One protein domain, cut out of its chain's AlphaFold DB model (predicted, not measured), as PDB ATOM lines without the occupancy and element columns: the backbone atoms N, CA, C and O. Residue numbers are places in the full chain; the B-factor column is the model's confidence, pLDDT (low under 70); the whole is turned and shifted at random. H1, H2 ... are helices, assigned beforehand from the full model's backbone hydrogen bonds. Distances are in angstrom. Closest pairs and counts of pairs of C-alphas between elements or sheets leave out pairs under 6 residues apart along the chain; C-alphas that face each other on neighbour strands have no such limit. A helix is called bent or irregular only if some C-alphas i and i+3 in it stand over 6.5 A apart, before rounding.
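This is residues 278 to 356 of the 360 residues of an uncharacterized protein of Bradyrhizobium sp. Y-H1 (UniProt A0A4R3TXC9). H2 is the helix that the other three meet: H3 and H4 each pack on it at a tilt, H4 at residues 295 to 300 of H2, while H1 only makes a corner with H2 at residues 289 to 293. Two long links, residues 302 to 314 and 328 to 347, loop between the helices. The 79 printed residues, with named helices H1 to H4 in chain order and no named strand, are all helix in class, compact, with a radius of gyration of the C-alphas of 11.8 A and spans of 35 by 26 by 24 A.

H1, residues 278 to 283, begins at C-alpha (37.150, 6.237, 22.693). H2, residues 289 to 301, and H3, residues 315 to 327, each measure 18.1 A. H3 is irregular, only just: C-alphas 317 and 320 are 6.9 A apart. H4, residues 348 to 355, ends at C-alpha (23.473, 6.159, 14.525).

H1 and H2 touch only at the corner, closest C-alphas Tyr 283 and Ser 289, 4.2 A, about perpendicular at 75 degrees. H2 touches H3, closest C-alphas Leu 293 and Leu 315, 7.0 A. H2 touches H4 with residues 295 to 300 alone, closest C-alphas Gly 299 and Leu 354, 4.8 A, a steep tilt of 62 degrees. Every O i to N i+4 pair is within hydrogen-bond range in H1, H2 and H4; in H3, 7 of 9.

The C-alphas farthest apart, Gln 287 and Ser 331, are 35.3 A apart. The printed part has no cut, and no printed residue is under 70 in pLDDT.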
ATOM      1  N   TYR A 278      38.347   5.616  23.258       93.00
ATOM      2  CA  TYR A 278      37.150   6.237  22.693       93.00
ATOM      3  C   TYR A 278      36.132   6.559  23.785       93.00
ATOM      4  O   TYR A 278      35.672   7.695  23.901       93.00
ATOM      5  N   GLU A 279      35.813   5.565  24.616       92.94
ATOM      6  CA  GLU A 279      34.844   5.716  25.692       92.94
ATOM      7  C   GLU A 279      35.266   6.811  26.669       92.94
ATOM      8  O   GLU A 279      34.442   7.638  27.041       92.94
ATOM      9  N   ARG A 280      36.552   6.875  27.034       90.44
ATOM     10  CA  ARG A 280      37.069   7.923  27.922       90.44
ATOM     11  C   ARG A 280      36.889   9.310  27.308       90.44
ATOM     12  O   ARG A 280      36.401  10.226  27.962       90.44
ATOM     13  N   LYS A 281      37.241   9.471  26.031       89.88
ATOM     14  CA  LYS A 281      37.128  10.758  25.329       89.88
ATOM     15  C   LYS A 281      35.679  11.254  25.244       89.88
ATOM     16  O   LYS A 281      35.451  12.461  25.305       89.88
ATOM     17  N   ILE A 282      34.719  10.341  25.099       91.06
ATOM     18  CA  ILE A 282      33.308  10.669  24.860       91.06
ATOM     19  C   ILE A 282      32.474  10.696  26.149       91.06
ATOM     20  O   ILE A 282      31.723  11.645  26.366       91.06
ATOM     21  N   TYR A 283      32.596   9.682  27.006       90.00
ATOM     22  CA  TYR A 283      31.710   9.458  28.154       90.00
ATOM     23  C   TYR A 283      32.289   9.914  29.495       90.00
ATOM     24  O   TYR A 283      31.512  10.166  30.411       90.00
ATOM     25  N   ASP A 284      33.607  10.089  29.625       87.69
ATOM     26  CA  ASP A 284      34.182  10.666  30.853       87.69
ATOM     27  C   ASP A 284      34.244  12.204  30.796       87.69
ATOM     28  O   ASP A 284      34.527  12.853  31.804       87.69
ATOM     29  N   ASN A 285      33.966  12.811  29.634       82.69
ATOM     30  CA  ASN A 285      33.926  14.262  29.489       82.69
ATOM     31  C   ASN A 285      32.585  14.819  30.010       82.69
ATOM     32  O   ASN A 285      31.552  14.595  29.372       82.69
ATOM     33  N   PRO A 286      32.575  15.602  31.107       79.62
ATOM     34  CA  PRO A 286      31.344  16.068  31.749       79.62
ATOM     35  C   PRO A 286      30.475  16.966  30.858       79.62
ATOM     36  O   PRO A 286      29.287  17.110  31.124       79.62
ATOM     37  N   GLN A 287      31.037  17.566  29.803       77.00
ATOM     38  CA  GLN A 287      30.298  18.447  28.896       77.00
ATOM     39  C   GLN A 287      29.481  17.686  27.842       77.00
ATOM     40  O   GLN A 287      28.483  18.207  27.354       77.00
ATOM     41  N   VAL A 288      29.899  16.471  27.473       82.88
ATOM     42  CA  VAL A 288      29.313  15.703  26.351       82.88
ATOM     43  C   VAL A 288      28.768  14.340  26.772       82.88
ATOM     44  O   VAL A 288      27.966  13.756  26.040       82.88
ATOM     45  N   SER A 289      29.148  13.842  27.949       85.81
ATOM     46  CA  SER A 289      28.868  12.475  28.384       85.81
ATOM     47  C   SER A 289      27.381  12.141  28.460       85.81
ATOM     48  O   SER A 289      26.983  11.079  27.990       85.81
ATOM     49  N   ALA A 290      26.549  13.042  28.993       88.06
ATOM     50  CA  ALA A 290      25.116  12.796  29.152       88.06
ATOM     51  C   ALA A 290      24.400  12.648  27.799       88.06
ATOM     52  O   ALA A 290      23.663  11.684  27.590       88.06
ATOM     53  N   ALA A 291      24.664  13.561  26.859       90.88
ATOM     54  CA  ALA A 291      24.071  13.520  25.524       90.88
ATOM     55  C   ALA A 291      24.581  12.319  24.713       90.88
ATOM     56  O   ALA A 291      23.788  11.608  24.097       90.88
ATOM     57  N   ALA A 292      25.890  12.051  24.756       92.56
ATOM     58  CA  ALA A 292      26.481  10.909  24.065       92.56
ATOM     59  C   ALA A 292      25.968   9.571  24.619       92.56
ATOM     60  O   ALA A 292      25.683   8.652  23.851       92.56
ATOM     61  N   LEU A 293      25.810   9.457  25.941       92.62
ATOM     62  CA  LEU A 293      25.238   8.268  26.571       92.62
ATOM     63  C   LEU A 293      23.772   8.093  26.170       92.62
ATOM     64  O   LEU A 293      23.370   6.996  25.791       92.62
ATOM     65  N   GLN A 294      22.976   9.163  26.183       92.69
ATOM     66  CA  GLN A 294      21.582   9.098  25.753       92.69
ATOM     67  C   GLN A 294      21.453   8.676  24.282       92.69
ATOM     68  O   GLN A 294      20.575   7.876  23.946       92.69
ATOM     69  N   GLU A 295      22.337   9.160  23.409       93.88
ATOM     70  CA  GLU A 295      22.402   8.747  22.006       93.88
ATOM     71  C   GLU A 295      22.762   7.260  21.870       93.88
ATOM     72  O   GLU A 295      22.084   6.529  21.144       93.88
ATOM     73  N   LEU A 296      23.763   6.788  22.623       94.69
ATOM     74  CA  LEU A 296      24.148   5.377  22.670       94.69
ATOM     75  C   LEU A 296      22.970   4.492  23.097       94.69
ATOM     76  O   LEU A 296      22.644   3.529  22.402       94.69
ATOM     77  N   ILE A 297      22.307   4.821  24.212       95.44
ATOM     78  CA  ILE A 297      21.161   4.053  24.716       95.44
ATOM     79  C   ILE A 297      20.008   4.085  23.708       95.44
ATOM     80  O   ILE A 297      19.404   3.050  23.430       95.44
ATOM     81  N   THR A 298      19.733   5.237  23.095       94.88
ATOM     82  CA  THR A 298      18.704   5.360  22.050       94.88
ATOM     83  C   THR A 298      19.017   4.468  20.848       94.88
ATOM     84  O   THR A 298      18.124   3.787  20.345       94.88
ATOM     85  N   GLY A 299      20.278   4.421  20.414       94.25
ATOM     86  CA  GLY A 299      20.743   3.522  19.359       94.25
ATOM     87  C   GLY A 299      20.592   2.047  19.738       94.25
ATOM     88  O   GLY A 299      20.039   1.264  18.965       94.25
ATOM     89  N   LEU A 300      20.995   1.668  20.956       94.62
ATOM     90  CA  LEU A 300      20.853   0.299  21.463       94.62
ATOM     91  C   LEU A 300      19.387  -0.142  21.534       94.62
ATOM     92  O   LEU A 300      19.078  -1.269  21.153       94.62
ATOM     93  N   ARG A 301      18.461   0.738  21.931       95.12
ATOM     94  CA  ARG A 301      17.017   0.435  21.977       95.12
ATOM     95  C   ARG A 301      16.391   0.128  20.614       95.12
ATOM     96  O   ARG A 301      15.332  -0.487  20.567       95.12
ATOM     97  N   ARG A 302      17.040   0.500  19.503       93.00
ATOM     98  CA  ARG A 302      16.605   0.127  18.138       93.00
ATOM     99  C   ARG A 302      16.932  -1.328  17.784       93.00
ATOM    100  O   ARG A 302      16.463  -1.847  16.762       93.00
ATOM    101  N   THR A 303      17.760  -1.981  18.595       92.50
ATOM    102  CA  THR A 303      18.120  -3.396  18.463       92.50
ATOM    103  C   THR A 303      17.171  -4.266  19.284       92.50
ATOM    104  O   THR A 303      16.594  -3.813  20.270       92.50
ATOM    105  N   THR A 304      17.023  -5.533  18.900       90.44
ATOM    106  CA  THR A 304      16.185  -6.497  19.631       90.44
ATOM    107  C   THR A 304      16.675  -6.707  21.065       90.44
ATOM    108  O   THR A 304      15.869  -6.738  21.987       90.44
ATOM    109  N   ALA A 305      17.993  -6.773  21.267       91.50
ATOM    110  CA  ALA A 305      18.601  -6.975  22.580       91.50
ATOM    111  C   ALA A 305      18.462  -5.764  23.520       91.50
ATOM    112  O   ALA A 305      18.481  -5.932  24.736       91.50
ATOM    113  N   GLY A 306      18.350  -4.549  22.974       90.75
ATOM    114  CA  GLY A 306      18.298  -3.312  23.756       90.75
ATOM    115  C   GLY A 306      16.908  -2.717  23.952       90.75
ATOM    116  O   GLY A 306      16.805  -1.710  24.643       90.75
ATOM    117  N   ALA A 307      15.846  -3.283  23.370       91.44
ATOM    118  CA  ALA A 307      14.515  -2.658  23.328       91.44
ATOM    119  C   ALA A 307      13.964  -2.241  24.712       91.44
ATOM    120  O   ALA A 307      13.325  -1.191  24.839       91.44
ATOM    121  N   SER A 308      14.262  -3.028  25.751       91.38
ATOM    122  CA  SER A 308      13.821  -2.816  27.134       91.38
ATOM    123  C   SER A 308      14.755  -1.944  27.984       91.38
ATOM    124  O   SER A 308      14.449  -1.713  29.154       91.38
ATOM    125  N   LEU A 309      15.873  -1.444  27.442       93.12
ATOM    126  CA  LEU A 309      16.821  -0.636  28.213       93.12
ATOM    127  C   LEU A 309      16.201   0.706  28.654       93.12
ATOM    128  O   LEU A 309      15.744   1.474  27.799       93.12
ATOM    129  N   PRO A 310      16.224   1.045  29.958       94.50
ATOM    130  CA  PRO A 310      15.844   2.372  30.438       94.50
ATOM    131  C   PRO A 310      16.734   3.477  29.849       94.50
ATOM    132  O   PRO A 310      17.937   3.284  29.683       94.50
ATOM    133  N   LEU A 311      16.187   4.671  29.595       90.81
ATOM    134  CA  LEU A 311      16.983   5.816  29.106       90.81
ATOM    135  C   LEU A 311      18.012   6.322  30.130       90.81
ATOM    136  O   LEU A 311      18.985   6.962  29.753       90.81
ATOM    137  N   THR A 312      17.812   6.012  31.411       91.19
ATOM    138  CA  THR A 312      18.711   6.354  32.521       91.19
ATOM    139  C   THR A 312      19.818   5.316  32.742       91.19
ATOM    140  O   THR A 312      20.533   5.382  33.739       91.19
ATOM    141  N   THR A 313      19.954   4.332  31.846       92.56
ATOM    142  CA  THR A 313      20.960   3.270  31.965       92.56
ATOM    143  C   THR A 313      22.370   3.852  31.876       92.56
ATOM    144  O   THR A 313      22.722   4.519  30.907       92.56
ATOM    145  N   THR A 314      23.197   3.563  32.880       92.31
ATOM    146  CA  THR A 314      24.627   3.918  32.890       92.31
ATOM    147  C   THR A 314      25.414   3.130  31.839       92.31
ATOM    148  O   THR A 314      25.009   2.024  31.479       92.31
ATOM    149  N   LEU A 315      26.585   3.627  31.423       91.88
ATOM    150  CA  LEU A 315      27.451   2.928  30.464       91.88
ATOM    151  C   LEU A 315      27.770   1.486  30.897       91.88
ATOM    152  O   LEU A 315      27.652   0.572  30.086       91.88
ATOM    153  N   ASP A 316      28.093   1.264  32.174       91.50
ATOM    154  CA  ASP A 316      28.427  -0.071  32.687       91.50
ATOM    155  C   ASP A 316      27.253  -1.049  32.615       91.50
ATOM    156  O   ASP A 316      27.415  -2.187  32.173       91.50
ATOM    157  N   ALA A 317      26.051  -0.588  32.965       92.44
ATOM    158  CA  ALA A 317      24.834  -1.386  32.851       92.44
ATOM    159  C   ALA A 317      24.487  -1.734  31.388       92.44
ATOM    160  O   ALA A 317      23.884  -2.776  31.137       92.44
ATOM    161  N   ALA A 318      24.906  -0.916  30.417       93.81
ATOM    162  CA  ALA A 318      24.693  -1.176  28.993       93.81
ATOM    163  C   ALA A 318      25.692  -2.183  28.382       93.81
ATOM    164  O   ALA A 318      25.446  -2.691  27.285       93.81
ATOM    165  N   ARG A 319      26.808  -2.511  29.058       93.94
ATOM    166  CA  ARG A 319      27.887  -3.359  28.498       93.94
ATOM    167  C   ARG A 319      27.424  -4.762  28.112       93.94
ATOM    168  O   ARG A 319      27.863  -5.293  27.090       93.94
ATOM    169  N   SER A 320      26.528  -5.364  28.895       94.44
ATOM    170  CA  SER A 320      25.965  -6.687  28.590       94.44
ATOM    171  C   SER A 320      25.149  -6.655  27.295       94.44
ATOM    172  O   SER A 320      25.330  -7.512  26.431       94.44
ATOM    173  N   THR A 321      24.329  -5.621  27.103       95.75
ATOM    174  CA  THR A 321      23.568  -5.415  25.869       95.75
ATOM    175  C   THR A 321      24.486  -5.127  24.686       95.75
ATOM    176  O   THR A 321      24.305  -5.730  23.632       95.75
ATOM    177  N   ILE A 322      25.505  -4.275  24.849       95.19
ATOM    178  CA  ILE A 322      26.501  -3.990  23.799       95.19
ATOM    179  C   ILE A 322      27.139  -5.289  23.301       95.19
ATOM    180  O   ILE A 322      27.211  -5.516  22.092       95.19
ATOM    181  N   LYS A 323      27.530  -6.173  24.227       95.19
ATOM    182  CA  LYS A 323      28.101  -7.482  23.901       95.19
ATOM    183  C   LYS A 323      27.145  -8.335  23.063       95.19
ATOM    184  O   LYS A 323      27.563  -8.886  22.048       95.19
ATOM    185  N   VAL A 324      25.871  -8.420  23.457       94.62
ATOM    186  CA  VAL A 324      24.852  -9.188  22.718       94.62
ATOM    187  C   VAL A 324      24.611  -8.596  21.330       94.62
ATOM    188  O   VAL A 324      24.580  -9.335  20.349       94.62
ATOM    189  N   VAL A 325      24.491  -7.270  21.223       94.38
ATOM    190  CA  VAL A 325      24.279  -6.588  19.939       94.38
ATOM    191  C   VAL A 325      25.443  -6.855  18.994       94.38
ATOM    192  O   VAL A 325      25.205  -7.246  17.858       94.38
ATOM    193  N   ARG A 326      26.689  -6.699  19.457       93.44
ATOM    194  CA  ARG A 326      27.880  -6.978  18.643       93.44
ATOM    195  C   ARG A 326      27.951  -8.428  18.184       93.44
ATOM    196  O   ARG A 326      28.285  -8.668  17.030       93.44
ATOM    197  N   ALA A 327      27.640  -9.377  19.065       92.31
ATOM    198  CA  ALA A 327      27.636 -10.798  18.722       92.31
ATOM    199  C   ALA A 327      26.579 -11.143  17.657       92.31
ATOM    200  O   ALA A 327      26.783 -12.064  16.873       92.31
ATOM    201  N   GLY A 328      25.472 -10.394  17.616       91.06
ATOM    202  CA  GLY A 328      24.419 -10.540  16.611       91.06
ATOM    203  C   GLY A 328      24.668  -9.802  15.291       91.06
ATOM    204  O   GLY A 328      23.833  -9.901  14.394       91.06
ATOM    205  N   LEU A 329      25.767  -9.045  15.152       90.75
ATOM    206  CA  LEU A 329      26.069  -8.351  13.899       90.75
ATOM    207  C   LEU A 329      26.534  -9.341  12.823       90.75
ATOM    208  O   LEU A 329      27.359 -10.217  13.104       90.75
ATOM    209  N   PRO A 330      26.062  -9.195  11.574       88.44
ATOM    210  CA  PRO A 330      26.491 -10.063  10.493       88.44
ATOM    211  C   PRO A 330      27.968  -9.821  10.141       88.44
ATOM    212  O   PRO A 330      28.557  -8.773  10.434       88.44
ATOM    213  N   SER A 331      28.602 -10.839   9.553       82.81
ATOM    214  CA  SER A 331      30.052 -10.866   9.296       82.81
ATOM    215  C   SER A 331      30.545  -9.784   8.335       82.81
ATOM    216  O   SER A 331      31.727  -9.462   8.352       82.81
ATOM    217  N   ASP A 332      29.651  -9.246   7.513       83.25
ATOM    218  CA  ASP A 332      29.865  -8.167   6.550       83.25
ATOM    219  C   ASP A 332      29.670  -6.765   7.154       83.25
ATOM    220  O   ASP A 332      29.896  -5.756   6.479       83.25
ATOM    221  N   SER A 333      29.276  -6.668   8.428       84.88
ATOM    222  CA  SER A 333      29.185  -5.380   9.107       84.88
ATOM    223  C   SER A 333      30.557  -4.698   9.146       84.88
ATOM    224  O   SER A 333      31.579  -5.304   9.465       84.88
ATOM    225  N   LYS A 334      30.591  -3.388   8.867       88.75
ATOM    226  CA  LYS A 334      31.815  -2.564   8.960       88.75
ATOM    227  C   LYS A 334      32.298  -2.346  10.405       88.75
ATOM    228  O   LYS A 334      33.169  -1.515  10.630       88.75
ATOM    229  N   VAL A 335      31.708  -3.044  11.376       90.31
ATOM    230  CA  VAL A 335      32.049  -2.940  12.795       90.31
ATOM    231  C   VAL A 335      33.160  -3.936  13.110       90.31
ATOM    232  O   VAL A 335      33.048  -5.134  12.861       90.31
ATOM    233  N   SER A 336      34.231  -3.438  13.706       87.75
ATOM    234  CA  SER A 336      35.389  -4.203  14.134       87.75
ATOM    235  C   SER A 336      34.985  -5.300  15.113       87.75
ATOM    236  O   SER A 336      34.349  -5.053  16.146       87.75
ATOM    237  N   ARG A 337      35.418  -6.527  14.811       87.75
ATOM    238  CA  ARG A 337      35.326  -7.657  15.737       87.75
ATOM    239  C   ARG A 337      36.350  -7.481  16.845       87.75
ATOM    240  O   ARG A 337      37.550  -7.417  16.589       87.75
ATOM    241  N   LEU A 338      35.853  -7.404  18.071       88.69
ATOM    242  CA  LEU A 338      36.678  -7.315  19.264       88.69
ATOM    243  C   LEU A 338      36.809  -8.696  19.915       88.69
ATOM    244  O   LEU A 338      35.858  -9.477  19.860       88.69
ATOM    245  N   PRO A 339      37.946  -8.997  20.564       89.12
ATOM    246  CA  PRO A 339      38.057 -10.163  21.433       89.12
ATOM    247  C   PRO A 339      36.996 -10.142  22.542       89.12
ATOM    248  O   PRO A 339      36.594  -9.068  22.989       89.12
ATOM    249  N   ASP A 340      36.603 -11.313  23.052       87.88
ATOM    250  CA  ASP A 340      35.522 -11.449  24.045       87.88
ATOM    251  C   ASP A 340      35.701 -10.577  25.294       87.88
ATOM    252  O   ASP A 340      34.721 -10.068  25.843       87.88
ATOM    253  N   ALA A 341      36.950 -10.365  25.720       87.19
ATOM    254  CA  ALA A 341      37.289  -9.507  26.854       87.19
ATOM    255  C   ALA A 341      36.930  -8.025  26.624       87.19
ATOM    256  O   ALA A 341      36.709  -7.300  27.588       87.19
ATOM    257  N   LEU A 342      36.857  -7.579  25.365       90.81
ATOM    258  CA  LEU A 342      36.530  -6.204  24.969       90.81
ATOM    259  C   LEU A 342      35.137  -6.098  24.324       90.81
ATOM    260  O   LEU A 342      34.722  -5.019  23.911       90.81
ATOM    261  N   ALA A 343      34.387  -7.199  24.229       91.75
ATOM    262  CA  ALA A 343      33.124  -7.237  23.494       91.75
ATOM    263  C   ALA A 343      32.023  -6.349  24.106       91.75
ATOM    264  O   ALA A 343      31.089  -5.965  23.411       91.75
ATOM    265  N   GLY A 344      32.125  -5.994  25.389       92.06
ATOM    266  CA  GLY A 344      31.206  -5.057  26.046       92.06
ATOM    267  C   GLY A 344      31.541  -3.579  25.830       92.06
ATOM    268  O   GLY A 344      30.920  -2.731  26.465       92.06
ATOM    269  N   GLN A 345      32.543  -3.260  25.007       93.81
ATOM    270  CA  GLN A 345      33.023  -1.893  24.832       93.81
ATOM    271  C   GLN A 345      32.428  -1.201  23.601       93.81
ATOM    272  O   GLN A 345      32.118  -1.827  22.582       93.81
ATOM    273  N   VAL A 346      32.302   0.119  23.672       94.19
ATOM    274  CA  VAL A 346      31.912   0.997  22.569       94.19
ATOM    275  C   VAL A 346      33.163   1.424  21.808       94.19
ATOM    276  O   VAL A 346      34.132   1.897  22.395       94.19
ATOM    277  N   THR A 347      33.134   1.275  20.489       95.00
ATOM    278  CA  THR A 347      34.188   1.742  19.575       95.00
ATOM    279  C   THR A 347      33.603   2.753  18.588       95.00
ATOM    280  O   THR A 347      32.374   2.802  18.446       95.00
ATOM    281  N   PRO A 348      34.435   3.579  17.926       94.12
ATOM    282  CA  PRO A 348      33.951   4.627  17.027       94.12
ATOM    283  C   PRO A 348      33.009   4.102  15.933       94.12
ATOM    284  O   PRO A 348      31.930   4.650  15.720       94.12
ATOM    285  N   ASP A 349      33.388   2.999  15.293       93.62
ATOM    286  CA  ASP A 349      32.622   2.309  14.252       93.62
ATOM    287  C   ASP A 349      31.296   1.713  14.759       93.62
ATOM    288  O   ASP A 349      30.278   1.780  14.070       93.62
ATOM    289  N   PHE A 350      31.265   1.179  15.983       94.94
ATOM    290  CA  PHE A 350      30.044   0.674  16.610       94.94
ATOM    291  C   PHE A 350      29.077   1.807  16.966       94.94
ATOM    292  O   PHE A 350      27.877   1.701  16.715       94.94
ATOM    293  N   ALA A 351      29.589   2.919  17.502       93.94
ATOM    294  CA  ALA A 351      28.778   4.106  17.753       93.94
ATOM    295  C   ALA A 351      28.207   4.678  16.443       93.94
ATOM    296  O   ALA A 351      27.033   5.041  16.384       93.94
ATOM    297  N   GLU A 352      29.000   4.707  15.367       93.00
ATOM    298  CA  GLU A 352      28.528   5.115  14.040       93.00
ATOM    299  C   GLU A 352      27.459   4.162  13.488       93.00
ATOM    300  O   GLU A 352      26.450   4.612  12.942       93.00
ATOM    301  N   PHE A 353      27.638   2.850  13.663       93.31
ATOM    302  CA  PHE A 353      26.652   1.848  13.265       93.31
ATOM    303  C   PHE A 353      25.292   2.089  13.934       93.31
ATOM    304  O   PHE A 353      24.271   2.087  13.251       93.31
ATOM    305  N   LEU A 354      25.271   2.369  15.241       92.50
ATOM    306  CA  LEU A 354      24.031   2.622  15.984       92.50
ATOM    307  C   LEU A 354      23.315   3.922  15.574       92.50
ATOM    308  O   LEU A 354      22.095   4.032  15.737       92.50
ATOM    309  N   ARG A 355      24.048   4.903  15.032       90.75
ATOM    310  CA  ARG A 355      23.473   6.159  14.525       90.75
ATOM    311  C   ARG A 355      22.734   5.983  13.207       90.75
ATOM    312  O   ARG A 355      21.771   6.712  12.960       90.75
ATOM    313  N   LYS A 356      23.162   5.038  12.362       85.56
ATOM    314  CA  LYS A 356      22.554   4.834  11.043       85.56
ATOM    315  C   LYS A 356      21.088   4.415  11.213       85.56
ATOM    316  O   LYS A 356      20.795   3.520  12.010       85.56
TER     317      LYS A 356